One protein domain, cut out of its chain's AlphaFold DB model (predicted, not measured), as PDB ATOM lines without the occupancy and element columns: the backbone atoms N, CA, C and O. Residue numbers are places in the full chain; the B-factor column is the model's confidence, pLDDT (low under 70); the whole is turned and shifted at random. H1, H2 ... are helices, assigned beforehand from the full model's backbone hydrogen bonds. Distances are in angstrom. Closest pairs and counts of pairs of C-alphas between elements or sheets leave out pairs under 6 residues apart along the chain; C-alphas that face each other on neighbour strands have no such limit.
ATOM      1  N   GLU A 155     266.770 181.845 114.333       80.12
ATOM      2  CA  GLU A 155     266.903 183.234 114.783       80.12
ATOM      3  C   GLU A 155     265.609 183.775 115.405       80.12
ATOM      4  O   GLU A 155     265.605 184.248 116.542       80.12
ATOM      5  N   VAL A 156     264.480 183.615 114.704       75.75
ATOM      6  CA  VAL A 156     263.181 184.148 115.134       75.75
ATOM      7  C   VAL A 156     262.801 183.630 116.522       75.75
ATOM      8  O   VAL A 156     262.425 184.413 117.394       75.75
ATOM      9  N   ARG A 157     262.915 182.320 116.785       78.75
ATOM     10  CA  ARG A 157     262.538 181.776 118.102       78.75
ATOM     11  C   ARG A 157     263.549 182.137 119.184       78.75
ATOM     12  O   ARG A 157     263.134 182.369 120.318       78.75
ATOM     13  N   LEU A 158     264.842 182.210 118.865       82.19
ATOM     14  CA  LEU A 158     265.864 182.674 119.813       82.19
ATOM     15  C   LEU A 158     265.603 184.114 120.248       82.19
ATOM     16  O   LEU A 158     265.651 184.425 121.442       82.19
ATOM     17  N   PHE A 159     265.230 184.957 119.293       78.56
ATOM     18  CA  PHE A 159     264.827 186.325 119.544       78.56
ATOM     19  C   PHE A 159     263.585 186.402 120.451       78.56
ATOM     20  O   PHE A 159     263.537 187.202 121.390       78.56
ATOM     21  N   TRP A 160     262.599 185.521 120.249       76.81
ATOM     22  CA  TRP A 160     261.426 185.420 121.125       76.81
ATOM     23  C   TRP A 160     261.764 184.966 122.544       76.81
ATOM     24  O   TRP A 160     261.249 185.545 123.502       76.81
ATOM     25  N   ILE A 161     262.635 183.966 122.703       82.44
ATOM     26  CA  ILE A 161     263.078 183.492 124.023       82.44
ATOM     27  C   ILE A 161     263.793 184.621 124.770       82.44
ATOM     28  O   ILE A 161     263.450 184.918 125.916       82.44
ATOM     29  N   SER A 162     264.725 185.300 124.097       83.25
ATOM     30  CA  SER A 162     265.397 186.496 124.611       83.25
ATOM     31  C   SER A 162     264.388 187.566 125.043       83.25
ATOM     32  O   SER A 162     264.444 188.076 126.161       83.25
ATOM     33  N   SER A 163     263.414 187.858 124.186       77.38
ATOM     34  CA  SER A 163     262.373 188.851 124.441       77.38
ATOM     35  C   SER A 163     261.511 188.493 125.651       77.38
ATOM     36  O   SER A 163     261.227 189.354 126.485       77.38
ATOM     37  N   GLY A 164     261.130 187.221 125.783       75.69
ATOM     38  CA  GLY A 164     260.406 186.709 126.943       75.69
ATOM     39  C   GLY A 164     261.208 186.869 128.235       75.69
ATOM     40  O   GLY A 164     260.669 187.344 129.239       75.69
ATOM     41  N   LEU A 165     262.510 186.564 128.200       82.62
ATOM     42  CA  LEU A 165     263.420 186.782 129.328       82.62
ATOM     43  C   LEU A 165     263.531 188.270 129.689       82.62
ATOM     44  O   LEU A 165     263.471 188.605 130.872       82.62
ATOM     45  N   SER A 166     263.618 189.168 128.708       81.75
ATOM     46  CA  SER A 166     263.642 190.617 128.936       81.75
ATOM     47  C   SER A 166     262.355 191.133 129.578       81.75
ATOM     48  O   SER A 166     262.412 191.902 130.538       81.75
ATOM     49  N   VAL A 167     261.187 190.692 129.097       76.19
ATOM     50  CA  VAL A 167     259.879 191.061 129.669       76.19
ATOM     51  C   VAL A 167     259.757 190.565 131.108       76.19
ATOM     52  O   VAL A 167     259.368 191.334 131.990       76.19
ATOM     53  N   ALA A 168     260.146 189.316 131.373       79.50
ATOM     54  CA  ALA A 168     260.176 188.771 132.725       79.50
ATOM     55  C   ALA A 168     261.091 189.600 133.645       79.50
ATOM     56  O   ALA A 168     260.682 189.946 134.755       79.50
ATOM     57  N   ALA A 169     262.274 190.004 133.166       79.81
ATOM     58  CA  ALA A 169     263.185 190.881 133.904       79.81
ATOM     59  C   ALA A 169     262.518 192.218 134.265       79.81
ATOM     60  O   ALA A 169     262.576 192.654 135.415       79.81
ATOM     61  N   GLY A 170     261.828 192.839 133.302       75.50
ATOM     62  CA  GLY A 170     261.072 194.076 133.501       75.50
ATOM     63  C   GLY A 170     259.980 193.958 134.557       75.50
ATOM     64  O   GLY A 170     259.901 194.788 135.464       75.50
ATOM     65  N   LEU A 171     259.166 192.904 134.493       76.50
ATOM     66  CA  LEU A 171     258.098 192.658 135.466       76.50
ATOM     67  C   LEU A 171     258.648 192.415 136.877       76.50
ATOM     68  O   LEU A 171     258.098 192.926 137.859       76.50
ATOM     69  N   ILE A 172     259.755 191.680 136.986       79.38
ATOM     70  CA  ILE A 172     260.439 191.425 138.256       79.38
ATOM     71  C   ILE A 172     261.013 192.727 138.826       79.38
ATOM     72  O   ILE A 172     260.773 193.041 139.996       79.38
ATOM     73  N   ALA A 173     261.706 193.524 138.008       76.50
ATOM     74  CA  ALA A 173     262.276 194.808 138.411       76.50
ATOM     75  C   ALA A 173     261.191 195.796 138.870       76.50
ATOM     76  O   ALA A 173     261.312 196.412 139.935       76.50
ATOM     77  N   ALA A 174     260.095 195.899 138.116       74.31
ATOM     78  CA  ALA A 174     258.923 196.700 138.457       74.31
ATOM     79  C   ALA A 174     258.314 196.272 139.807       74.31
ATOM     80  O   ALA A 174     258.088 197.102 140.694       74.31
ATOM     81  N   SER A 175     258.130 194.964 140.003       74.88
ATOM     82  CA  SER A 175     257.580 194.389 141.236       74.88
ATOM     83  C   SER A 175     258.475 194.645 142.450       74.88
ATOM     84  O   SER A 175     257.989 195.024 143.518       74.88
ATOM     85  N   PHE A 176     259.792 194.493 142.299       72.88
ATOM     86  CA  PHE A 176     260.752 194.735 143.378       72.88
ATOM     87  C   PHE A 176     260.785 196.210 143.787       72.88
ATOM     88  O   PHE A 176     260.759 196.554 144.971       72.88
ATOM     89  N   THR A 177     260.752 197.091 142.789       73.19
ATOM     90  CA  THR A 177     260.706 198.545 142.969       73.19
ATOM     91  C   THR A 177     259.461 198.988 143.730       73.19
ATOM     92  O   THR A 177     259.532 199.857 144.601       73.19
ATOM     93  N   TRP A 178     258.322 198.356 143.448       75.81
ATOM     94  CA  TRP A 178     257.074 198.611 144.156       75.81
ATOM     95  C   TRP A 178     257.142 198.233 145.639       75.81
ATOM     96  O   TRP A 178     256.681 198.983 146.506       75.81
ATOM     97  N   GLN A 179     257.718 197.066 145.935       76.94
ATOM     98  CA  GLN A 179     257.799 196.529 147.293       76.94
ATOM     99  C   GLN A 179     258.826 197.280 148.157       76.94
ATOM    100  O   GLN A 179     258.589 197.477 149.354       76.94
ATOM    101  N   CYS A 180     259.937 197.726 147.560       72.06
ATOM    102  CA  CYS A 180     261.092 198.279 148.270       72.06
ATOM    103  C   CYS A 180     261.677 199.529 147.578       72.06
ATOM    104  O   CYS A 180     262.786 199.462 147.047       72.06
ATOM    105  N   PRO A 181     261.001 200.694 147.616       71.31
ATOM    106  CA  PRO A 181     261.540 201.933 147.060       71.31
ATOM    107  C   PRO A 181     262.683 202.462 147.945       71.31
ATOM    108  O   PRO A 181     262.457 203.193 148.911       71.31
ATOM    109  N   ASN A 182     263.917 202.070 147.642       76.81
ATOM    110  CA  ASN A 182     265.131 202.482 148.351       76.81
ATOM    111  C   ASN A 182     265.974 203.426 147.472       76.81
ATOM    112  O   ASN A 182     265.606 203.722 146.340       76.81
ATOM    113  N   LYS A 183     267.104 203.945 147.975       76.38
ATOM    114  CA  LYS A 183     267.979 204.839 147.181       76.38
ATOM    115  C   LYS A 183     268.447 204.183 145.874       76.38
ATOM    116  O   LYS A 183     268.490 204.859 144.853       76.38
ATOM    117  N   LEU A 184     268.729 202.879 145.903       67.50
ATOM    118  CA  LEU A 184     269.169 202.125 144.729       67.50
ATOM    119  C   LEU A 184     268.088 202.085 143.651       67.50
ATOM    120  O   LEU A 184     268.391 202.383 142.506       67.50
ATOM    121  N   THR A 185     266.823 201.813 143.989       69.38
ATOM    122  CA  THR A 185     265.751 201.780 142.982       69.38
ATOM    123  C   THR A 185     265.564 203.129 142.300       69.38
ATOM    124  O   THR A 185     265.244 203.150 141.119       69.38
ATOM    125  N   LYS A 186     265.810 204.246 143.008       74.31
ATOM    126  CA  LYS A 186     265.789 205.592 142.407       74.31
ATOM    127  C   LYS A 186     266.906 205.772 141.381       74.31
ATOM    128  O   LYS A 186     266.641 206.287 140.303       74.31
ATOM    129  N   ILE A 187     268.122 205.337 141.728       74.12
ATOM    130  CA  ILE A 187     269.299 205.376 140.846       74.12
ATOM    131  C   ILE A 187     269.073 204.489 139.618       74.12
ATOM    132  O   ILE A 187     269.328 204.911 138.496       74.12
ATOM    133  N   PHE A 188     268.535 203.285 139.810       66.25
ATOM    134  CA  PHE A 188     268.193 202.399 138.702       66.25
ATOM    135  C   PHE A 188     267.136 203.030 137.786       66.25
ATOM    136  O   PHE A 188     267.380 203.127 136.587       66.25
ATOM    137  N   SER A 189     266.029 203.563 138.323       70.88
ATOM    138  CA  SER A 189     264.996 204.234 137.506       70.88
ATOM    139  C   SER A 189     265.547 205.410 136.733       70.88
ATOM    140  O   SER A 189     265.206 205.616 135.572       70.88
ATOM    141  N   SER A 190     266.426 206.179 137.363       75.75
ATOM    142  CA  SER A 190     267.030 207.313 136.699       75.75
ATOM    143  C   SER A 190     267.956 206.879 135.563       75.75
ATOM    144  O   SER A 190     267.842 207.410 134.462       75.75
ATOM    145  N   LEU A 191     268.806 205.868 135.781       73.25
ATOM    146  CA  LEU A 191     269.667 205.309 134.733       73.25
ATOM    147  C   LEU A 191     268.850 204.748 133.568       73.25
ATOM    148  O   LEU A 191     269.177 205.011 132.416       73.25
ATOM    149  N   PHE A 192     267.760 204.041 133.857       71.19
ATOM    150  CA  PHE A 192     266.866 203.498 132.841       71.19
ATOM    151  C   PHE A 192     266.163 204.587 132.025       71.19
ATOM    152  O   PHE A 192     266.168 204.513 130.799       71.19
ATOM    153  N   CYS A 193     265.629 205.631 132.668       69.31
ATOM    154  CA  CYS A 193     265.105 206.806 131.962       69.31
ATOM    155  C   CYS A 193     266.172 207.466 131.080       69.31
ATOM    156  O   CYS A 193     265.873 207.858 129.954       69.31
ATOM    157  N   GLY A 194     267.406 207.572 131.580       73.62
ATOM    158  CA  GLY A 194     268.536 208.101 130.825       73.62
ATOM    159  C   GLY A 194     268.866 207.257 129.597       73.62
ATOM    160  O   GLY A 194     268.911 207.777 128.488       73.62
ATOM    161  N   PHE A 195     269.017 205.943 129.760       70.88
ATOM    162  CA  PHE A 195     269.237 205.020 128.643       70.88
ATOM    163  C   PHE A 195     268.116 205.122 127.603       70.88
ATOM    164  O   PHE A 195     268.366 205.214 126.405       70.88
ATOM    165  N   GLY A 196     266.877 205.204 128.077       67.56
ATOM    166  CA  GLY A 196     265.705 205.427 127.253       67.56
ATOM    167  C   GLY A 196     265.742 206.677 126.401       67.56
ATOM    168  O   GLY A 196     265.483 206.639 125.197       67.56
ATOM    169  N   ALA A 197     266.092 207.794 127.025       69.12
ATOM    170  CA  ALA A 197     266.240 209.045 126.315       69.12
ATOM    171  C   ALA A 197     267.398 209.000 125.319       69.12
ATOM    172  O   ALA A 197     267.227 209.442 124.187       69.12
ATOM    173  N   SER A 198     268.526 208.399 125.709       74.75
ATOM    174  CA  SER A 198     269.692 208.215 124.846       74.75
ATOM    175  C   SER A 198     269.326 207.505 123.552       74.75
ATOM    176  O   SER A 198     269.542 208.028 122.463       74.75
ATOM    177  N   GLN A 199     268.661 206.362 123.680       72.00
ATOM    178  CA  GLN A 199     268.174 205.565 122.563       72.00
ATOM    179  C   GLN A 199     267.215 206.327 121.643       72.00
ATOM    180  O   GLN A 199     267.163 206.101 120.436       72.00
ATOM    181  N   SER A 200     266.455 207.256 122.203       67.94
ATOM    182  CA  SER A 200     265.370 207.935 121.490       67.94
ATOM    183  C   SER A 200     265.837 209.167 120.769       67.94
ATOM    184  O   SER A 200     265.427 209.410 119.638       67.94
ATOM    185  N   VAL A 201     266.735 209.909 121.408       72.69
ATOM    186  CA  VAL A 201     267.498 210.961 120.758       72.69
ATOM    187  C   VAL A 201     268.331 210.344 119.643       72.69
ATOM    188  O   VAL A 201     268.238 210.814 118.517       72.69
ATOM    189  N   GLY A 202     269.014 209.226 119.903       74.50
ATOM    190  CA  GLY A 202     269.734 208.474 118.879       74.50
ATOM    191  C   GLY A 202     268.838 208.050 117.731       74.50
ATOM    192  O   GLY A 202     269.154 208.336 116.588       74.50
ATOM    193  N   GLY A 203     267.673 207.468 118.021       68.81
ATOM    194  CA  GLY A 203     266.695 207.089 117.007       68.81
ATOM    195  C   GLY A 203     266.200 208.273 116.175       68.81
ATOM    196  O   GLY A 203     266.148 208.168 114.957       68.81
ATOM    197  N   VAL A 204     265.858 209.410 116.789       72.75
ATOM    198  CA  VAL A 204     265.387 210.603 116.058       72.75
ATOM    199  C   VAL A 204     266.496 211.195 115.197       72.75
ATOM    200  O   VAL A 204     266.283 211.439 114.012       72.75
ATOM    201  N   VAL A 205     267.678 211.395 115.780       76.94
ATOM    202  CA  VAL A 205     268.836 211.948 115.076       76.94
ATOM    203  C   VAL A 205     269.286 210.984 113.973       76.94
ATOM    204  O   VAL A 205     269.723 211.444 112.922       76.94
ATOM    205  N   TRP A 206     269.081 209.669 114.141       74.19
ATOM    206  CA  TRP A 206     269.443 208.695 113.114       74.19
ATOM    207  C   TRP A 206     268.634 208.779 111.826       74.19
ATOM    208  O   TRP A 206     269.110 208.363 110.776       74.19
ATOM    209  N   HIS A 207     267.416 209.309 111.900       72.00
ATOM    210  CA  HIS A 207     266.544 209.460 110.738       72.00
ATOM    211  C   HIS A 207     266.729 210.815 110.043       72.00
ATOM    212  O   HIS A 207     265.958 211.147 109.141       72.00
ATOM    213  N   LEU A 208     267.719 211.619 110.452       74.81
ATOM    214  CA  LEU A 208     268.087 212.809 109.695       74.81
ATOM    215  C   LEU A 208     268.627 212.375 108.322       74.81
ATOM    216  O   LEU A 208     269.474 211.483 108.260       74.81
ATOM    217  N   PRO A 209     268.151 212.977 107.219       76.06
ATOM    218  CA  PRO A 209     268.586 212.598 105.882       76.06
ATOM    219  C   PRO A 209     270.081 212.890 105.735       76.06
ATOM    220  O   PRO A 209     270.495 214.052 105.729       76.06
ATOM    221  N   PHE A 210     270.887 211.832 105.618       73.81
ATOM    222  CA  PHE A 210     272.341 211.926 105.465       73.81
ATOM    223  C   PHE A 210     272.731 212.833 104.297       73.81
ATOM    224  O   PHE A 210     273.649 213.637 104.435       73.81
ATOM    225  N   ASP A 211     271.977 212.778 103.200       75.94
ATOM    226  CA  ASP A 211     272.200 213.594 102.003       75.94
ATOM    227  C   ASP A 211     272.170 215.098 102.309       75.94
ATOM    228  O   ASP A 211     272.977 215.868 101.789       75.94
ATOM    229  N   GLY A 212     271.286 215.517 103.221       77.12
ATOM    230  CA  GLY A 212     271.186 216.910 103.652       77.12
ATOM    231  C   GLY A 212     272.365 217.355 104.514       77.12
ATOM    232  O   GLY A 212     272.729 218.524 104.485       77.12
ATOM    233  N   VAL A 213     272.986 216.440 105.262       75.50
ATOM    234  CA  VAL A 213     274.109 216.745 106.163       75.50
ATOM    235  C   VAL A 213     275.455 216.681 105.434       75.50
ATOM    236  O   VAL A 213     276.337 217.502 105.690       75.50
ATOM    237  N   ILE A 214     275.595 215.763 104.473       78.38
ATOM    238  CA  ILE A 214     276.782 215.635 103.616       78.38
ATOM    239  C   ILE A 214     276.995 216.912 102.788       78.38
ATOM    240  O   ILE A 214     278.137 217.330 102.595       78.38
ATOM    241  N   ALA A 215     275.916 217.592 102.379       83.50
ATOM    242  CA  ALA A 215     275.979 218.875 101.675       83.50
ATOM    243  C   ALA A 215     276.717 219.986 102.455       83.50
ATOM    244  O   ALA A 215     277.211 220.936 101.850       83.50
ATOM    245  N   TYR A 216     276.850 219.855 103.780       85.75
ATOM    246  CA  TYR A 216     277.595 220.784 104.640       85.75
ATOM    247  C   TYR A 216     279.051 220.353 104.898       85.75
ATOM    248  O   TYR A 216     279.717 220.921 105.762       85.75
ATOM    249  N   GLY A 217     279.563 219.351 104.174       89.38
ATOM    250  CA  GLY A 217     280.953 218.894 104.283       89.38
ATOM    251  C   GLY A 217     281.244 218.024 105.511       89.38
ATOM    252  O   GLY A 217     282.407 217.810 105.853       89.38
ATOM    253  N   ILE A 218     280.213 217.512 106.187       85.56
ATOM    254  CA  ILE A 218     280.375 216.615 107.335       85.56
ATOM    255  C   ILE A 218     280.498 215.179 106.823       85.56
ATOM    256  O   ILE A 218     279.583 214.647 106.197       85.56
ATOM    257  N   ALA A 219     281.627 214.533 107.117       86.62
ATOM    258  CA  ALA A 219     281.824 213.128 106.780       86.62
ATOM    259  C   ALA A 219     280.806 212.229 107.525       86.62
ATOM    260  O   ALA A 219     280.529 212.477 108.705       86.62
ATOM    261  N   PRO A 220     280.295 211.146 106.902       79.44
ATOM    262  CA  PRO A 220     279.339 210.234 107.538       79.44
ATOM    263  C   PRO A 220     279.835 209.650 108.868       79.44
ATOM    264  O   PRO A 220     279.071 209.544 109.823       79.44
ATOM    265  N   SER A 221     281.130 209.335 108.966       81.06
ATOM    266  CA  SER A 221     281.764 208.854 110.200       81.06
ATOM    267  C   SER A 221     281.705 209.878 111.338       81.06
ATOM    268  O   SER A 221     281.419 209.520 112.481       81.06
ATOM    269  N   THR A 222     281.904 211.161 111.029       85.62
ATOM    270  CA  THR A 222     281.777 212.259 111.994       85.62
ATOM    271  C   THR A 222     280.330 212.430 112.441       85.62
ATOM    272  O   THR A 222     280.079 212.617 113.630       85.62
ATOM    273  N   LEU A 223     279.369 212.309 111.519       79.56
ATOM    274  CA  LEU A 223     277.949 212.364 111.857       79.56
ATOM    275  C   LEU A 223     277.556 211.219 112.798       79.56
ATOM    276  O   LEU A 223     276.928 211.489 113.817       79.56
ATOM    277  N   ILE A 224     277.997 209.981 112.529       79.12
ATOM    278  CA  ILE A 224     277.817 208.829 113.434       79.12
ATOM    279  C   ILE A 224     278.310 209.150 114.841       79.12
ATOM    280  O   ILE A 224     277.585 208.949 115.816       79.12
ATOM    281  N   LEU A 225     279.516 209.703 114.955       80.12
ATOM    282  CA  LEU A 225     280.099 210.030 116.250       80.12
ATOM    283  C   LEU A 225     279.295 211.125 116.972       80.12
ATOM    284  O   LEU A 225     279.032 210.999 118.168       80.12
ATOM    285  N   ILE A 226     278.833 212.151 116.251       82.69
ATOM    286  CA  ILE A 226     277.969 213.212 116.794       82.69
ATOM    287  C   ILE A 226     276.629 212.640 117.275       82.69
ATOM    288  O   ILE A 226     276.207 212.956 118.388       82.69
ATOM    289  N   VAL A 227     275.975 211.779 116.487       78.69
ATOM    290  CA  VAL A 227     274.707 211.130 116.870       78.69
ATOM    291  C   VAL A 227     274.889 210.345 118.165       78.69
ATOM    292  O   VAL A 227     274.110 210.513 119.107       78.69
ATOM    293  N   ILE A 228     275.947 209.536 118.251       76.69
ATOM    294  CA  ILE A 228     276.275 208.756 119.450       76.69
ATOM    295  C   ILE A 228     276.538 209.688 120.641       76.69
ATOM    296  O   ILE A 228     275.983 209.473 121.719       76.69
ATOM    297  N   ALA A 229     277.318 210.756 120.457       76.75
ATOM    298  CA  ALA A 229     277.641 211.702 121.521       76.75
ATOM    299  C   ALA A 229     276.392 212.414 122.070       76.75
ATOM    300  O   ALA A 229     276.175 212.423 123.281       76.75
ATOM    301  N   ILE A 230     275.530 212.954 121.198       79.19
ATOM    302  CA  ILE A 230     274.277 213.624 121.591       79.19
ATOM    303  C   ILE A 230     273.346 212.640 122.316       79.19
ATOM    304  O   ILE A 230     272.722 212.982 123.328       79.19
ATOM    305  N   SER A 231     273.287 211.394 121.848       77.00
ATOM    306  CA  SER A 231     272.523 210.322 122.490       77.00
ATOM    307  C   SER A 231     273.045 210.037 123.897       77.00
ATOM    308  O   SER A 231     272.276 210.006 124.854       77.00
ATOM    309  N   ILE A 232     274.351 209.854 124.080       73.62
ATOM    310  CA  ILE A 232     274.926 209.565 125.401       73.62
ATOM    311  C   ILE A 232     274.715 210.748 126.354       73.62
ATOM    312  O   ILE A 232     274.245 210.556 127.477       73.62
ATOM    313  N   ILE A 233     274.998 211.975 125.902       78.94
ATOM    314  CA  ILE A 233     274.857 213.193 126.714       78.94
ATOM    315  C   ILE A 233     273.408 213.370 127.173       78.94
ATOM    316  O   ILE A 233     273.164 213.563 128.365       78.94
ATOM    317  N   SER A 234     272.440 213.263 126.258       75.38
ATOM    318  CA  SER A 234     271.017 213.385 126.604       75.38
ATOM    319  C   SER A 234     270.586 212.338 127.631       75.38
ATOM    320  O   SER A 234     269.877 212.667 128.586       75.38
ATOM    321  N   GLY A 235     271.083 211.105 127.509       74.00
ATOM    322  CA  GLY A 235     270.822 210.059 128.487       74.00
ATOM    323  C   GLY A 235     271.406 210.343 129.867       74.00
ATOM    324  O   GLY A 235     270.701 210.211 130.868       74.00
ATOM    325  N   ILE A 236     272.661 210.791 129.944       74.25
ATOM    326  CA  ILE A 236     273.311 211.148 131.216       74.25
ATOM    327  C   ILE A 236     272.564 212.300 131.896       74.25
ATOM    328  O   ILE A 236     272.255 212.215 133.087       74.25
ATOM    329  N   VAL A 237     272.220 213.350 131.145       78.25
ATOM    330  CA  VAL A 237     271.468 214.500 131.668       78.25
ATOM    331  C   VAL A 237     270.115 214.046 132.219       78.25
ATOM    332  O   VAL A 237     269.756 214.401 133.343       78.25
ATOM    333  N   ILE A 238     269.376 213.204 131.492       75.75
ATOM    334  CA  ILE A 238     268.062 212.716 131.934       75.75
ATOM    335  C   ILE A 238     268.176 211.765 133.134       75.75
ATOM    336  O   ILE A 238     267.334 211.815 134.035       75.75
ATOM    337  N   ALA A 239     269.242 210.970 133.230       75.38
ATOM    338  CA  ALA A 239     269.502 210.160 134.414       75.38
ATOM    339  C   ALA A 239     269.785 211.023 135.648       75.38
ATOM    340  O   ALA A 239     269.104 210.904 136.663       75.38
ATOM    341  N   ILE A 240     270.742 211.943 135.568       75.62
ATOM    342  CA  ILE A 240     271.107 212.805 136.699       75.62
ATOM    343  C   ILE A 240     269.890 213.600 137.183       75.62
ATOM    344  O   ILE A 240     269.599 213.675 138.377       75.62
ATOM    345  N   THR A 241     269.123 214.148 136.250       69.81
ATOM    346  CA  THR A 241     267.954 214.960 136.577       69.81
ATOM    347  C   THR A 241     266.802 214.155 137.175       69.81
ATOM    348  O   THR A 241     266.214 214.575 138.174       69.81
ATOM    349  N   THR A 242     266.511 212.965 136.645       70.75
ATOM    350  CA  THR A 242     265.508 212.061 137.233       70.75
ATOM    351  C   THR A 242     265.917 211.650 138.649       70.75
ATOM    352  O   THR A 242     265.075 211.583 139.546       70.75
ATOM    353  N   LEU A 243     267.213 211.442 138.900       75.81
ATOM    354  CA  LEU A 243     267.716 211.150 140.240       75.81
ATOM    355  C   LEU A 243     267.457 212.314 141.209       75.81
ATOM    356  O   LEU A 243     266.965 212.083 142.318       75.81
ATOM    357  N   PHE A 244     267.721 213.556 140.788       73.62
ATOM    358  CA  PHE A 244     267.454 214.754 141.594       73.62
ATOM    359  C   PHE A 244     265.964 214.934 141.911       73.62
ATOM    360  O   PHE A 244     265.612 215.190 143.067       73.62
ATOM    361  N   LEU A 245     265.084 214.711 140.930       70.44
ATOM    362  CA  LEU A 245     263.632 214.707 141.138       70.44
ATOM    363  C   LEU A 245     263.209 213.700 142.209       70.44
ATOM    364  O   LEU A 245     262.459 214.013 143.137       70.44
ATOM    365  N   LEU A 246     263.723 212.477 142.105       69.88
ATOM    366  CA  LEU A 246     263.409 211.396 143.032       69.88
ATOM    367  C   LEU A 246     264.040 211.615 144.424       69.88
ATOM    368  O   LEU A 246     263.564 211.039 145.413       69.88
ATOM    369  N   ALA A 247     265.077 212.454 144.528       75.06
ATOM    370  CA  ALA A 247     265.754 212.840 145.768       75.06
ATOM    371  C   ALA A 247     265.062 213.981 146.547       75.06
ATOM    372  O   ALA A 247     265.477 214.278 147.668       75.06
ATOM    373  N   ARG A 248     263.934 214.515 146.045       66.94
ATOM    374  CA  ARG A 248     262.980 215.376 146.784       66.94
ATOM    375  C   ARG A 248     263.436 216.816 147.080       66.94
ATOM    376  O   ARG A 248     262.841 217.458 147.943       66.94
ATOM    377  N   ARG A 249     264.438 217.347 146.371       56.91
ATOM    378  CA  ARG A 249     264.991 218.697 146.618       56.91
ATOM    379  C   ARG A 249     265.085 219.536 145.337       56.91
ATOM    380  O   ARG A 249     266.174 219.894 144.910       56.91
ATOM    381  N   THR A 250     263.950 219.819 144.697       56.78
ATOM    382  CA  THR A 250     263.930 220.612 143.456       56.78
ATOM    383  C   THR A 250     262.794 221.630 143.417       56.78
ATOM    384  O   THR A 250     261.648 221.340 143.792       56.78
ATOM    385  N   ASP A 251     263.117 222.814 142.903       70.06
ATOM    386  CA  ASP A 251     262.174 223.893 142.617       70.06
ATOM    387  C   ASP A 251     261.072 223.447 141.642       70.06
ATOM    388  O   ASP A 251     261.283 222.528 140.841       70.06
ATOM    389  N   PRO A 252     259.874 224.055 141.686       63.97
ATOM    390  CA  PRO A 252     258.739 223.659 140.848       63.97
ATOM    391  C   PRO A 252     259.017 223.804 139.344       63.97
ATOM    392  O   PRO A 252     258.633 222.925 138.575       63.97
ATOM    393  N   MET A 253     259.749 224.843 138.925       64.62
ATOM    394  CA  MET A 253     260.125 225.048 137.518       64.62
ATOM    395  C   MET A 253     261.111 223.979 137.031       64.62
ATOM    396  O   MET A 253     260.894 223.361 135.991       64.62
ATOM    397  N   LEU A 254     262.147 223.694 137.829       60.22
ATOM    398  CA  LEU A 254     263.060 222.586 137.565       60.22
ATOM    399  C   LEU A 254     262.266 221.271 137.523       60.22
ATOM    400  O   LEU A 254     262.419 220.470 136.616       60.22
ATOM    401  N   THR A 255     261.302 221.086 138.423       59.50
ATOM    402  CA  THR A 255     260.464 219.882 138.453       59.50
ATOM    403  C   THR A 255     259.637 219.687 137.178       59.50
ATOM    404  O   THR A 255     259.537 218.557 136.705       59.50
ATOM    405  N   ALA A 256     259.096 220.764 136.597       57.88
ATOM    406  CA  ALA A 256     258.384 220.722 135.317       57.88
ATOM    407  C   ALA A 256     259.302 220.251 134.182       57.88
ATOM    408  O   ALA A 256     258.985 219.311 133.454       57.88
ATOM    409  N   LEU A 257     260.473 220.879 134.085       59.56
ATOM    410  CA  LEU A 257     261.447 220.638 133.024       59.56
ATOM    411  C   LEU A 257     262.014 219.213 133.101       59.56
ATOM    412  O   LEU A 257     262.158 218.524 132.093       59.56
ATOM    413  N   LEU A 258     262.255 218.727 134.320       59.00
ATOM    414  CA  LEU A 258     262.763 217.382 134.567       59.00
ATOM    415  C   LEU A 258     261.671 216.299 134.434       59.00
ATOM    416  O   LEU A 258     261.949 215.184 133.987       59.00
ATOM    417  N   GLY A 259     260.417 216.611 134.783       58.00
ATOM    418  CA  GLY A 259     259.262 215.740 134.536       58.00
ATOM    419  C   GLY A 259     259.009 215.542 133.041       58.00
ATOM    420  O   GLY A 259     258.724 214.433 132.595       58.00
ATOM    421  N   PHE A 260     259.210 216.599 132.253       59.97
ATOM    422  CA  PHE A 260     259.161 216.535 130.797       59.97
ATOM    423  C   PHE A 260     260.305 215.687 130.220       59.97
ATOM    424  O   PHE A 260     260.054 214.777 129.433       59.97
ATOM    425  N   GLY A 261     261.549 215.904 130.666       58.38
ATOM    426  CA  GLY A 261     262.712 215.128 130.209       58.38
ATOM    427  C   GLY A 261     262.618 213.626 130.513       58.38
ATOM    428  O   GLY A 261     262.917 212.790 129.663       58.38
ATOM    429  N   SER A 262     262.136 213.260 131.698       60.19
ATOM    430  CA  SER A 262     261.880 211.855 132.053       60.19
ATOM    431  C   SER A 262     260.690 211.260 131.292       60.19
ATOM    432  O   SER A 262     260.754 210.101 130.880       60.19
ATOM    433  N   GLY A 263     259.646 212.053 131.026       58.22
ATOM    434  CA  GLY A 263     258.562 211.696 130.111       58.22
ATOM    435  C   GLY A 263     259.068 211.383 128.699       58.22
ATOM    436  O   GLY A 263     258.670 210.369 128.135       58.22
ATOM    437  N   LEU A 264     260.006 212.173 128.164       59.59
ATOM    438  CA  LEU A 264     260.667 211.901 126.879       59.59
ATOM    439  C   LEU A 264     261.514 210.619 126.906       59.59
ATOM    440  O   LEU A 264     261.520 209.870 125.931       59.59
ATOM    441  N   GLY A 265     262.185 210.318 128.021       61.94
ATOM    442  CA  GLY A 265     262.893 209.045 128.192       61.94
ATOM    443  C   GLY A 265     261.954 207.834 128.176       61.94
ATOM    444  O   GLY A 265     262.235 206.838 127.511       61.94
ATOM    445  N   VAL A 266     260.801 207.932 128.849       64.88
ATOM    446  CA  VAL A 266     259.764 206.883 128.855       64.88
ATOM    447  C   VAL A 266     259.064 206.772 127.500       64.88
ATOM    448  O   VAL A 266     258.873 205.655 127.022       64.88
ATOM    449  N   PHE A 267     258.723 207.894 126.855       62.03
ATOM    450  CA  PHE A 267     258.244 207.943 125.464       62.03
ATOM    451  C   PHE A 267     259.187 207.160 124.563       62.03
ATOM    452  O   PHE A 267     258.786 206.340 123.750       62.03
ATOM    453  N   GLY A 268     260.464 207.412 124.766       65.12
ATOM    454  CA  GLY A 268     261.533 206.803 124.045       65.12
ATOM    455  C   GLY A 268     261.626 205.289 124.142       65.12
ATOM    456  O   GLY A 268     261.512 204.576 123.140       65.12
ATOM    457  N   LEU A 269     261.762 204.801 125.377       64.12
ATOM    458  CA  LEU A 269     261.763 203.369 125.688       64.12
ATOM    459  C   LEU A 269     260.499 202.701 125.178       64.12
ATOM    460  O   LEU A 269     260.569 201.661 124.537       64.12
ATOM    461  N   SER A 270     259.340 203.297 125.462       64.56
ATOM    462  CA  SER A 270     258.058 202.724 125.066       64.56
ATOM    463  C   SER A 270     257.903 202.698 123.554       64.56
ATOM    464  O   SER A 270     257.480 201.674 123.038       64.56
ATOM    465  N   ARG A 271     258.314 203.747 122.832       68.81
ATOM    466  CA  ARG A 271     258.301 203.779 121.368       68.81
ATOM    467  C   ARG A 271     259.201 202.702 120.784       68.81
ATOM    468  O   ARG A 271     258.723 201.986 119.919       68.81
ATOM    469  N   GLN A 272     260.451 202.571 121.236       66.31
ATOM    470  CA  GLN A 272     261.355 201.532 120.729       66.31
ATOM    471  C   GLN A 272     260.835 200.126 121.037       66.31
ATOM    472  O   GLN A 272     260.752 199.289 120.138       66.31
ATOM    473  N   VAL A 273     260.441 199.886 122.292       65.31
ATOM    474  CA  VAL A 273     259.921 198.590 122.732       65.31
ATOM    475  C   VAL A 273     258.645 198.249 121.964       65.31
ATOM    476  O   VAL A 273     258.566 197.152 121.427       65.31
ATOM    477  N   LEU A 274     257.680 199.168 121.827       66.00
ATOM    478  CA  LEU A 274     256.472 198.927 121.028       66.00
ATOM    479  C   LEU A 274     256.780 198.794 119.534       66.00
ATOM    480  O   LEU A 274     256.171 197.956 118.881       66.00
ATOM    481  N   SER A 275     257.675 199.604 118.964       67.00
ATOM    482  CA  SER A 275     257.926 199.558 117.520       67.00
ATOM    483  C   SER A 275     258.543 198.243 117.085       67.00
ATOM    484  O   SER A 275     258.162 197.725 116.040       67.00
ATOM    485  N   TRP A 276     259.443 197.696 117.903       63.69
ATOM    486  CA  TRP A 276     259.988 196.360 117.693       63.69
ATOM    487  C   TRP A 276     258.934 195.290 118.005       63.69
ATOM    488  O   TRP A 276     258.566 194.498 117.142       63.69
ATOM    489  N   LYS A 277     258.345 195.320 119.205       64.31
ATOM    490  CA  LYS A 277     257.506 194.218 119.701       64.31
ATOM    491  C   LYS A 277     256.146 194.113 119.028       64.31
ATOM    492  O   LYS A 277     255.674 193.008 118.815       64.31
ATOM    493  N   VAL A 278     255.487 195.224 118.698       66.75
ATOM    494  CA  VAL A 278     254.168 195.167 118.044       66.75
ATOM    495  C   VAL A 278     254.310 194.654 116.615       66.75
ATOM    496  O   VAL A 278     253.475 193.869 116.174       66.75
ATOM    497  N   ARG A 279     255.385 195.039 115.912       66.44
ATOM    498  CA  ARG A 279     255.688 194.512 114.578       66.44
ATOM    499  C   ARG A 279     255.933 193.001 114.638       66.44
ATOM    500  O   ARG A 279     255.260 192.260 113.935       66.44
ATOM    501  N   GLU A 280     256.760 192.549 115.576       62.81
ATOM    502  CA  GLU A 280     257.025 191.121 115.799       62.81
ATOM    503  C   GLU A 280     255.774 190.324 116.199       62.81
ATOM    504  O   GLU A 280     255.538 189.244 115.668       62.81
ATOM    505  N   ILE A 281     254.944 190.835 117.118       63.75
ATOM    506  CA  ILE A 281     253.710 190.156 117.553       63.75
ATOM    507  C   ILE A 281     252.731 190.023 116.383       63.75
ATOM    508  O   ILE A 281     252.113 188.971 116.217       63.75
ATOM    509  N   LEU A 282     252.594 191.068 115.563       66.50
ATOM    510  CA  LEU A 282     251.763 191.021 114.360       66.50
ATOM    511  C   LEU A 282     252.286 189.981 113.368       66.50
ATOM    512  O   LEU A 282     251.494 189.200 112.844       66.50
ATOM    513  N   ASP A 283     253.598 189.920 113.157       65.81
ATOM    514  CA  ASP A 283     254.211 188.935 112.266       65.81
ATOM    515  C   ASP A 283     254.088 187.503 112.815       65.81
ATOM    516  O   ASP A 283     253.821 186.574 112.055       65.81
ATOM    517  N   PHE A 284     254.146 187.312 114.137       63.69
ATOM    518  CA  PHE A 284     253.880 186.022 114.780       63.69
ATOM    519  C   PHE A 284     252.430 185.570 114.611       63.69
ATOM    520  O   PHE A 284     252.186 184.410 114.274       63.69
ATOM    521  N   ILE A 285     251.460 186.461 114.832       64.94
ATOM    522  CA  ILE A 285     250.038 186.143 114.645       64.94
ATOM    523  C   ILE A 285     249.781 185.774 113.178       64.94
ATOM    524  O   ILE A 285     249.092 184.793 112.910       64.94
ATOM    525  N   ARG A 286     250.397 186.492 112.231       70.06
ATOM    526  CA  ARG A 286     250.333 186.165 110.797       70.06
ATOM    527  C   ARG A 286     250.885 184.771 110.500       70.06
ATOM    528  O   ARG A 286     250.177 183.960 109.911       70.06
ATOM    529  N   LEU A 287     252.110 184.483 110.946       67.12
ATOM    530  CA  LEU A 287     252.789 183.200 110.719       67.12
ATOM    531  C   LEU A 287     252.079 182.018 111.391       67.12
ATOM    532  O   LEU A 287     252.050 180.925 110.839       67.12
ATOM    533  N   THR A 288     251.507 182.229 112.576       65.94
ATOM    534  CA  THR A 288     250.902 181.154 113.376       65.94
ATOM    535  C   THR A 288     249.481 180.826 112.932       65.94
ATOM    536  O   THR A 288     249.085 179.664 112.975       65.94
ATOM    537  N   PHE A 289     248.708 181.828 112.507       72.75
ATOM    538  CA  PHE A 289     247.287 181.653 112.188       72.75
ATOM    539  C   PHE A 289     246.969 181.709 110.691       72.75
ATOM    540  O   PHE A 289     245.802 181.586 110.331       72.75
ATOM    541  N   GLY A 290     247.965 181.904 109.816       64.50
ATOM    542  CA  GLY A 290     247.746 181.988 108.365       64.50
ATOM    543  C   GLY A 290     246.785 183.113 107.965       64.50
ATOM    544  O   GLY A 290     246.117 183.031 106.938       64.50
ATOM    545  N   LEU A 291     246.662 184.141 108.810       64.88
ATOM    546  CA  LEU A 291     245.711 185.230 108.633       64.88
ATOM    547  C   LEU A 291     246.227 186.202 107.563       64.88
ATOM    548  O   LEU A 291     247.041 187.083 107.849       64.88
ATOM    549  N   GLU A 292     245.697 186.084 106.345       60.62
ATOM    550  CA  GLU A 292     245.746 187.124 105.307       60.62
ATOM    551  C   GLU A 292     244.844 188.309 105.699       60.62
ATOM    552  O   GLU A 292     243.836 188.612 105.068       60.62
ATOM    553  N   THR A 293     245.147 188.991 106.801       48.28
ATOM    554  CA  THR A 293     244.434 190.231 107.125       48.28
ATOM    555  C   THR A 293     244.990 191.368 106.285       48.28
ATOM    556  O   THR A 293     246.203 191.601 106.295       48.28
ATOM    557  N   SER A 294     244.087 192.097 105.620       53.22
ATOM    558  CA  SER A 294     244.321 193.393 104.980       53.22
ATOM    559  C   SER A 294     245.349 194.200 105.766       53.22
ATOM    560  O   SER A 294     245.157 194.483 106.952       53.22
ATOM    561  N   THR A 295     246.461 194.507 105.112       58.59
ATOM    562  CA  THR A 295     247.630 195.150 105.696       58.59
ATOM    563  C   THR A 295     247.221 196.420 106.438       58.59
ATOM    564  O   THR A 295     246.915 197.447 105.837       58.59
ATOM    565  N   MET A 296     247.229 196.372 107.775       66.00
ATOM    566  CA  MET A 296     247.274 197.598 108.565       66.00
ATOM    567  C   MET A 296     248.496 198.356 108.056       66.00
ATOM    568  O   MET A 296     249.615 197.835 108.124       66.00
ATOM    569  N   SER A 297     248.270 199.513 107.431       77.12
ATOM    570  CA  SER A 297     249.351 200.203 106.744       77.12
ATOM    571  C   SER A 297     250.466 200.492 107.758       77.12
ATOM    572  O   SER A 297     250.176 200.821 108.916       77.12
ATOM    573  N   PRO A 298     251.745 200.373 107.367       71.56
ATOM    574  CA  PRO A 298     252.864 200.624 108.276       71.56
ATOM    575  C   PRO A 298     252.771 202.010 108.936       71.56
ATOM    576  O   PRO A 298     253.174 202.173 110.086       71.56
ATOM    577  N   SER A 299     252.139 202.976 108.259       72.38
ATOM    578  CA  SER A 299     251.810 204.297 108.796       72.38
ATOM    579  C   SER A 299     250.802 204.272 109.955       72.38
ATOM    580  O   SER A 299     251.035 204.946 110.956       72.38
ATOM    581  N   ILE A 300     249.719 203.488 109.874       75.31
ATOM    582  CA  ILE A 300     248.716 203.383 110.952       75.31
ATOM    583  C   ILE A 300     249.329 202.694 112.175       75.31
ATOM    584  O   ILE A 300     249.145 203.153 113.303       75.31
ATOM    585  N   LEU A 301     250.102 201.627 111.962       72.25
ATOM    586  CA  LEU A 301     250.801 200.934 113.043       72.25
ATOM    587  C   LEU A 301     251.775 201.878 113.768       72.25
ATOM    588  O   LEU A 301     251.788 201.952 114.996       72.25
ATOM    589  N   GLN A 302     252.559 202.643 113.009       70.50
ATOM    590  CA  GLN A 302     253.500 203.613 113.562       70.50
ATOM    591  C   GLN A 302     252.791 204.750 114.308       70.50
ATOM    592  O   GLN A 302     253.247 205.146 115.381       70.50
ATOM    593  N   ALA A 303     251.653 205.229 113.799       72.06
ATOM    594  CA  ALA A 303     250.827 206.219 114.483       72.06
ATOM    595  C   ALA A 303     250.293 205.689 115.825       72.06
ATOM    596  O   ALA A 303     250.364 206.396 116.829       72.06
ATOM    597  N   LEU A 304     249.842 204.430 115.874       73.38
ATOM    598  CA  LEU A 304     249.377 203.788 117.106       73.38
ATOM    599  C   LEU A 304     250.507 203.655 118.138       73.38
ATOM    600  O   LEU A 304     250.322 203.991 119.306       73.38
ATOM    601  N   ILE A 305     251.695 203.224 117.705       71.25
ATOM    602  CA  ILE A 305     252.881 203.126 118.567       71.25
ATOM    603  C   ILE A 305     253.237 204.495 119.158       71.25
ATOM    604  O   ILE A 305     253.465 204.607 120.362       71.25
ATOM    605  N   ILE A 306     253.260 205.540 118.324       70.06
ATOM    606  CA  ILE A 306     253.545 206.911 118.763       70.06
ATOM    607  C   ILE A 306     252.479 207.388 119.753       70.06
ATOM    608  O   ILE A 306     252.831 207.964 120.779       70.06
ATOM    609  N   ALA A 307     251.197 207.120 119.490       71.69
ATOM    610  CA  ALA A 307     250.101 207.514 120.369       71.69
ATOM    611  C   ALA A 307     250.196 206.845 121.751       71.69
ATOM    612  O   ALA A 307     250.077 207.523 122.772       71.69
ATOM    613  N   VAL A 308     250.474 205.537 121.802       71.81
ATOM    614  CA  VAL A 308     250.648 204.803 123.067       71.81
ATOM    615  C   VAL A 308     251.884 205.294 123.822       71.81
ATOM    616  O   VAL A 308     251.807 205.547 125.025       71.81
ATOM    617  N   ALA A 309     253.007 205.484 123.126       69.88
ATOM    618  CA  ALA A 309     254.221 206.023 123.730       69.88
ATOM    619  C   ALA A 309     253.985 207.429 124.308       69.88
ATOM    620  O   ALA A 309     254.421 207.728 125.422       69.88
ATOM    621  N   LEU A 310     253.250 208.284 123.588       70.00
ATOM    622  CA  LEU A 310     252.898 209.634 124.029       70.00
ATOM    623  C   LEU A 310     251.994 209.601 125.267       70.00
ATOM    624  O   LEU A 310     252.243 210.329 126.227       70.00
ATOM    625  N   ALA A 311     250.989 208.723 125.289       72.81
ATOM    626  CA  ALA A 311     250.118 208.545 126.448       72.81
ATOM    627  C   ALA A 311     250.910 208.113 127.697       72.81
ATOM    628  O   ALA A 311     250.712 208.665 128.781       72.81
ATOM    629  N   LEU A 312     251.859 207.183 127.544       70.94
ATOM    630  CA  LEU A 312     252.744 206.740 128.627       70.94
ATOM    631  C   LEU A 312     253.683 207.854 129.109       70.94
ATOM    632  O   LEU A 312     253.915 207.982 130.312       70.94
ATOM    633  N   ALA A 313     254.184 208.685 128.198       68.81
ATOM    634  CA  ALA A 313     255.022 209.835 128.520       68.81
ATOM    635  C   ALA A 313     254.268 210.889 129.340       68.81
ATOM    636  O   ALA A 313     254.763 211.357 130.367       68.81
ATOM    637  N   ILE A 314     253.040 211.216 128.924       70.88
ATOM    638  CA  ILE A 314     252.151 212.138 129.641       70.88
ATOM    639  C   ILE A 314     251.800 211.564 131.017       70.88
ATOM    640  O   ILE A 314     251.858 212.277 132.021       70.88
ATOM    641  N   ALA A 315     251.501 210.264 131.103       73.19
ATOM    642  CA  ALA A 315     251.259 209.588 132.374       73.19
ATOM    643  C   ALA A 315     252.489 209.659 133.300       73.19
ATOM    644  O   ALA A 315     252.364 209.985 134.477       73.19
ATOM    645  N   ALA A 316     253.697 209.427 132.785       69.44
ATOM    646  CA  ALA A 316     254.928 209.527 133.567       69.44
ATOM    647  C   ALA A 316     255.174 210.956 134.087       69.44
ATOM    648  O   ALA A 316     255.457 211.140 135.276       69.44
ATOM    649  N   ALA A 317     255.001 211.963 133.227       68.00
ATOM    650  CA  ALA A 317     255.165 213.371 133.582       68.00
ATOM    651  C   ALA A 317     254.137 213.824 134.637       68.00
ATOM    652  O   ALA A 317     254.503 214.444 135.635       68.00
ATOM    653  N   THR A 318     252.863 213.458 134.473       70.94
ATOM    654  CA  THR A 318     251.789 213.777 135.434       70.94
ATOM    655  C   THR A 318     251.977 213.062 136.778       70.94
ATOM    656  O   THR A 318     251.762 213.655 137.841       70.94
ATOM    657  N   LEU A 319     252.454 211.813 136.769       70.94
ATOM    658  CA  LEU A 319     252.784 211.079 137.993       70.94
ATOM    659  C   LEU A 319     253.922 211.757 138.767       70.94
ATOM    660  O   LEU A 319     253.796 211.958 139.978       70.94
ATOM    661  N   LEU A 320     254.995 212.166 138.089       66.81
ATOM    662  CA  LEU A 320     256.084 212.931 138.707       66.81
ATOM    663  C   LEU A 320     255.617 214.296 139.225       66.81
ATOM    664  O   LEU A 320     256.005 214.701 140.323       66.81
ATOM    665  N   TRP A 321     254.738 214.967 138.478       68.50
ATOM    666  CA  TRP A 321     254.180 216.268 138.841       68.50
ATOM    667  C   TRP A 321     253.361 216.228 140.132       68.50
ATOM    668  O   TRP A 321     253.509 217.090 140.994       68.50
ATOM    669  N   SER A 322     252.532 215.196 140.309       74.81
ATOM    670  CA  SER A 322     251.619 215.108 141.458       74.81
ATOM    671  C   SER A 322     252.315 214.963 142.823       74.81
ATOM    672  O   SER A 322     251.650 215.089 143.849       74.81
ATOM    673  N   ARG A 323     253.635 214.698 142.870       65.25
ATOM    674  CA  ARG A 323     254.479 214.610 144.088       65.25
ATOM    675  C   ARG A 323     253.934 213.724 145.226       65.25
ATOM    676  O   ARG A 323     254.429 213.788 146.354       65.25
ATOM    677  N   THR A 324     252.968 212.843 144.965       70.88
ATOM    678  CA  THR A 324     252.453 211.919 145.981       70.88
ATOM    679  C   THR A 324     253.390 210.721 146.131       70.88
ATOM    680  O   THR A 324     253.988 210.233 145.173       70.88
ATOM    681  N   ASN A 325     253.498 210.162 147.339       72.00
ATOM    682  CA  ASN A 325     254.276 208.930 147.542       72.00
ATOM    683  C   ASN A 325     253.784 207.774 146.650       72.00
ATOM    684  O   ASN A 325     254.567 206.898 146.288       72.00
ATOM    685  N   ARG A 326     252.495 207.765 146.289       75.00
ATOM    686  CA  ARG A 326     251.896 206.760 145.407       75.00
ATOM    687  C   ARG A 326     252.274 206.984 143.939       75.00
ATOM    688  O   ARG A 326     252.552 206.012 143.237       75.00
ATOM    689  N   SER A 327     252.346 208.233 143.489       73.06
ATOM    690  CA  SER A 327     252.719 208.553 142.112       73.06
ATOM    691  C   SER A 327     254.208 208.338 141.845       73.06
ATOM    692  O   SER A 327     254.554 207.744 140.831       73.06
ATOM    693  N   ILE A 328     255.079 208.679 142.801       70.19
ATOM    694  CA  ILE A 328     256.521 208.394 142.724       70.19
ATOM    695  C   ILE A 328     256.772 206.881 142.625       70.19
ATOM    696  O   ILE A 328     257.585 206.444 141.814       70.19
ATOM    697  N   LYS A 329     256.046 206.066 143.404       67.94
ATOM    698  CA  LYS A 329     256.119 204.597 143.303       67.94
ATOM    699  C   LYS A 329     255.658 204.082 141.940       67.94
ATOM    700  O   LYS A 329     256.298 203.195 141.388       67.94
ATOM    701  N   SER A 330     254.573 204.640 141.404       74.00
ATOM    702  CA  SER A 330     254.026 204.242 140.099       74.00
ATOM    703  C   SER A 330     254.973 204.620 138.957       74.00
ATOM    704  O   SER A 330     255.216 203.810 138.067       74.00
ATOM    705  N   PHE A 331     255.584 205.805 139.028       73.38
ATOM    706  CA  PHE A 331     256.610 206.240 138.085       73.38
ATOM    707  C   PHE A 331     257.845 205.330 138.118       73.38
ATOM    708  O   PHE A 331     258.280 204.865 137.069       73.38
ATOM    709  N   MET A 332     258.385 205.023 139.306       69.00
ATOM    710  CA  MET A 332     259.534 204.113 139.408       69.00
ATOM    711  C   MET A 332     259.207 202.709 138.894       69.00
ATOM    712  O   MET A 332     260.060 202.084 138.271       69.00
ATOM    713  N   LEU A 333     257.986 202.215 139.128       75.38
ATOM    714  CA  LEU A 333     257.532 200.923 138.613       75.38
ATOM    715  C   LEU A 333     257.556 200.907 137.079       75.38
ATOM    716  O   LEU A 333     258.159 200.009 136.495       75.38
ATOM    717  N   LEU A 334     256.945 201.911 136.440       71.44
ATOM    718  CA  LEU A 334     256.897 202.027 134.980       71.44
ATOM    719  C   LEU A 334     258.301 202.182 134.380       71.44
ATOM    720  O   LEU A 334     258.679 201.423 133.492       71.44
ATOM    721  N   SER A 335     259.089 203.123 134.901       69.44
ATOM    722  CA  SER A 335     260.442 203.411 134.416       69.44
ATOM    723  C   SER A 335     261.383 202.205 134.553       69.44
ATOM    724  O   SER A 335     262.026 201.825 133.574       69.44
ATOM    725  N   ASN A 336     261.414 201.542 135.719       68.69
ATOM    726  CA  ASN A 336     262.258 200.357 135.916       68.69
ATOM    727  C   ASN A 336     261.809 199.179 135.062       68.69
ATOM    728  O   ASN A 336     262.664 198.464 134.544       68.69
ATOM    729  N   GLY A 337     260.497 198.979 134.912       72.62
ATOM    730  CA  GLY A 337     259.956 197.923 134.068       72.62
ATOM    731  C   GLY A 337     260.423 198.079 132.625       72.62
ATOM    732  O   GLY A 337     261.166 197.236 132.130       72.62
ATOM    733  N   PHE A 338     260.057 199.189 131.976       70.31
ATOM    734  CA  PHE A 338     260.408 199.442 130.574       70.31
ATOM    735  C   PHE A 338     261.914 199.514 130.337       70.31
ATOM    736  O   PHE A 338     262.411 198.949 129.366       70.31
ATOM    737  N   GLY A 339     262.647 200.172 131.233       67.19
ATOM    738  CA  GLY A 339     264.093 200.269 131.124       67.19
ATOM    739  C   GLY A 339     264.790 198.918 131.202       67.19
ATOM    740  O   GLY A 339     265.667 198.639 130.389       67.19
ATOM    741  N   SER A 340     264.376 198.060 132.139       72.88
ATOM    742  CA  SER A 340     264.957 196.721 132.272       72.88
ATOM    743  C   SER A 340     264.660 195.870 131.040       72.88
ATOM    744  O   SER A 340     265.565 195.209 130.544       72.88
ATOM    745  N   VAL A 341     263.436 195.935 130.491       77.19
ATOM    746  CA  VAL A 341     263.111 195.249 129.226       77.19
ATOM    747  C   VAL A 341     264.030 195.725 128.106       77.19
ATOM    748  O   VAL A 341     264.592 194.893 127.398       77.19
ATOM    749  N   ALA A 342     264.202 197.039 127.945       69.44
ATOM    750  CA  ALA A 342     265.024 197.598 126.877       69.44
ATOM    751  C   ALA A 342     266.493 197.178 127.006       69.44
ATOM    752  O   ALA A 342     267.047 196.631 126.060       69.44
ATOM    753  N   VAL A 343     267.103 197.354 128.183       70.81
ATOM    754  CA  VAL A 343     268.519 197.013 128.406       70.81
ATOM    755  C   VAL A 343     268.772 195.521 128.219       70.81
ATOM    756  O   VAL A 343     269.718 195.149 127.530       70.81
ATOM    757  N   VAL A 344     267.926 194.659 128.793       77.81
ATOM    758  CA  VAL A 344     268.091 193.202 128.669       77.81
ATOM    759  C   VAL A 344     267.861 192.753 127.225       77.81
ATOM    760  O   VAL A 344     268.612 191.916 126.728       77.81
ATOM    761  N   SER A 345     266.904 193.358 126.513       78.88
ATOM    762  CA  SER A 345     266.688 193.063 125.090       78.88
ATOM    763  C   SER A 345     267.892 193.486 124.256       78.88
ATOM    764  O   SER A 345     268.414 192.665 123.517       78.88
ATOM    765  N   SER A 346     268.395 194.715 124.418       77.69
ATOM    766  CA  SER A 346     269.595 195.179 123.712       77.69
ATOM    767  C   SER A 346     270.810 194.300 124.008       77.69
ATOM    768  O   SER A 346     271.549 193.970 123.089       77.69
ATOM    769  N   PHE A 347     271.000 193.884 125.264       82.38
ATOM    770  CA  PHE A 347     272.075 192.968 125.636       82.38
ATOM    771  C   PHE A 347     271.968 191.639 124.886       82.38
ATOM    772  O   PHE A 347     272.945 191.202 124.290       82.38
ATOM    773  N   PHE A 348     270.791 191.009 124.877       85.12
ATOM    774  CA  PHE A 348     270.614 189.754 124.158       85.12
ATOM    775  C   PHE A 348     270.712 189.911 122.643       85.12
ATOM    776  O   PHE A 348     271.241 189.017 122.002       85.12
ATOM    777  N   VAL A 349     270.243 191.019 122.067       82.12
ATOM    778  CA  VAL A 349     270.413 191.291 120.632       82.12
ATOM    779  C   VAL A 349     271.893 191.399 120.291       82.12
ATOM    780  O   VAL A 349     272.362 190.686 119.414       82.12
ATOM    781  N   LEU A 350     272.653 192.204 121.038       79.56
ATOM    782  CA  LEU A 350     274.103 192.309 120.860       79.56
ATOM    783  C   LEU A 350     274.812 190.971 121.088       79.56
ATOM    784  O   LEU A 350     275.781 190.671 120.399       79.56
ATOM    785  N   LEU A 351     274.330 190.160 122.032       83.56
ATOM    786  CA  LEU A 351     274.849 188.819 122.275       83.56
ATOM    787  C   LEU A 351     274.565 187.892 121.088       83.56
ATOM    788  O   LEU A 351     275.468 187.197 120.647       83.56
ATOM    789  N   LEU A 352     273.339 187.871 120.565       84.19
ATOM    790  CA  LEU A 352     272.977 187.044 119.415       84.19
ATOM    791  C   LEU A 352     273.761 187.474 118.170       84.19
ATOM    792  O   LEU A 352     274.329 186.605 117.519       84.19
ATOM    793  N   LEU A 353     273.888 188.779 117.915       78.50
ATOM    794  CA  LEU A 353     274.727 189.334 116.844       78.50
ATOM    795  C   LEU A 353     276.199 188.934 117.022       78.50
ATOM    796  O   LEU A 353     276.809 188.361 116.126       78.50
ATOM    797  N   GLY A 354     276.775 189.171 118.205       75.25
ATOM    798  CA  GLY A 354     278.183 188.869 118.483       75.25
ATOM    799  C   GLY A 354     278.513 187.374 118.451       75.25
ATOM    800  O   GLY A 354     279.630 186.984 118.109       75.25
ATOM    801  N   LEU A 355     277.542 186.520 118.780       79.62
ATOM    802  CA  LEU A 355     277.671 185.067 118.688       79.62
ATOM    803  C   LEU A 355     277.328 184.515 117.287       79.62
ATOM    804  O   LEU A 355     277.525 183.326 117.048       79.62
ATOM    805  N   GLY A 356     276.845 185.362 116.372       72.19
ATOM    806  CA  GLY A 356     276.460 185.005 115.005       72.19
ATOM    807  C   GLY A 356     275.117 184.286 114.879       72.19
ATOM    808  O   GLY A 356     274.876 183.629 113.884       72.19
TER     809      GLY A 356
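Overview. This is residues 155 to 356 of the 359 residues of an uncharacterized protein of Leptolyngbya sp. Heron Island J (UniProt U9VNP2). Six long helices go in three antiparallel pairs, H1 with H7, H2 with H4 and H5 with H6, and the pairs cross one another around the middle, where H5 and H2 have their centres. Small H3 lies far out, between H2 and H4 along the chain, and residues 285 to 290, of which 285 to 289 belong to H5, stick out. The printed part has 202 residues, with seven named helices, H1 to H7 in order, and no named strand: all helix. It is compact, with a radius of gyration of the C-alphas of 18.3 A and spans of 52 by 49 by 35 A.

Arrangement. H1, residues 155 to 179, touches H7, residues 325 to 355, opposite ways at a shallow tilt of 26 degrees; their closest C-alphas, of Gly 170 and Gly 337, are 4.0 A apart. H2, residues 183 to 206, touches H4, residues 220 to 246, opposite ways at a shallow tilt of 29 degrees, closest at C-alphas 194 and 235, 3.8 A. H3, residues 210 to 214, touches no helix. With residues 193 to 201 alone H2 touches H5, residues 252 to 289, at a steep tilt of 69 degrees, only just short of about perpendicular, closest at C-alphas 197 and 265, 3.8 A. H5 and H6, residues 298 to 321, form a hairpin at 34.6 degrees, only just short of steep, closest at C-alphas 263 and 313, 4.3 A. Every O i to N i+4 pair is within hydrogen-bond range in H1, H2, H3, H4, H6 and H7, and 33 of 34 in H5.

Along the chain. H1 begins at C-alpha 155 (266.903, 183.234, 114.783) and is 36.3 A long. H4 spans 38.9 A, H5 52.1 A and H7 44.2 A, ending at C-alpha 355 (277.671, 185.067, 118.688).

Size, cuts and confidence. The farthest C-alphas, of Asp 251 and Gly 290, are 56.0 A apart. The printed part has no cut and no long link. Its mean pLDDT is 72.0; 69 residues are under 70, among them 252 to 285.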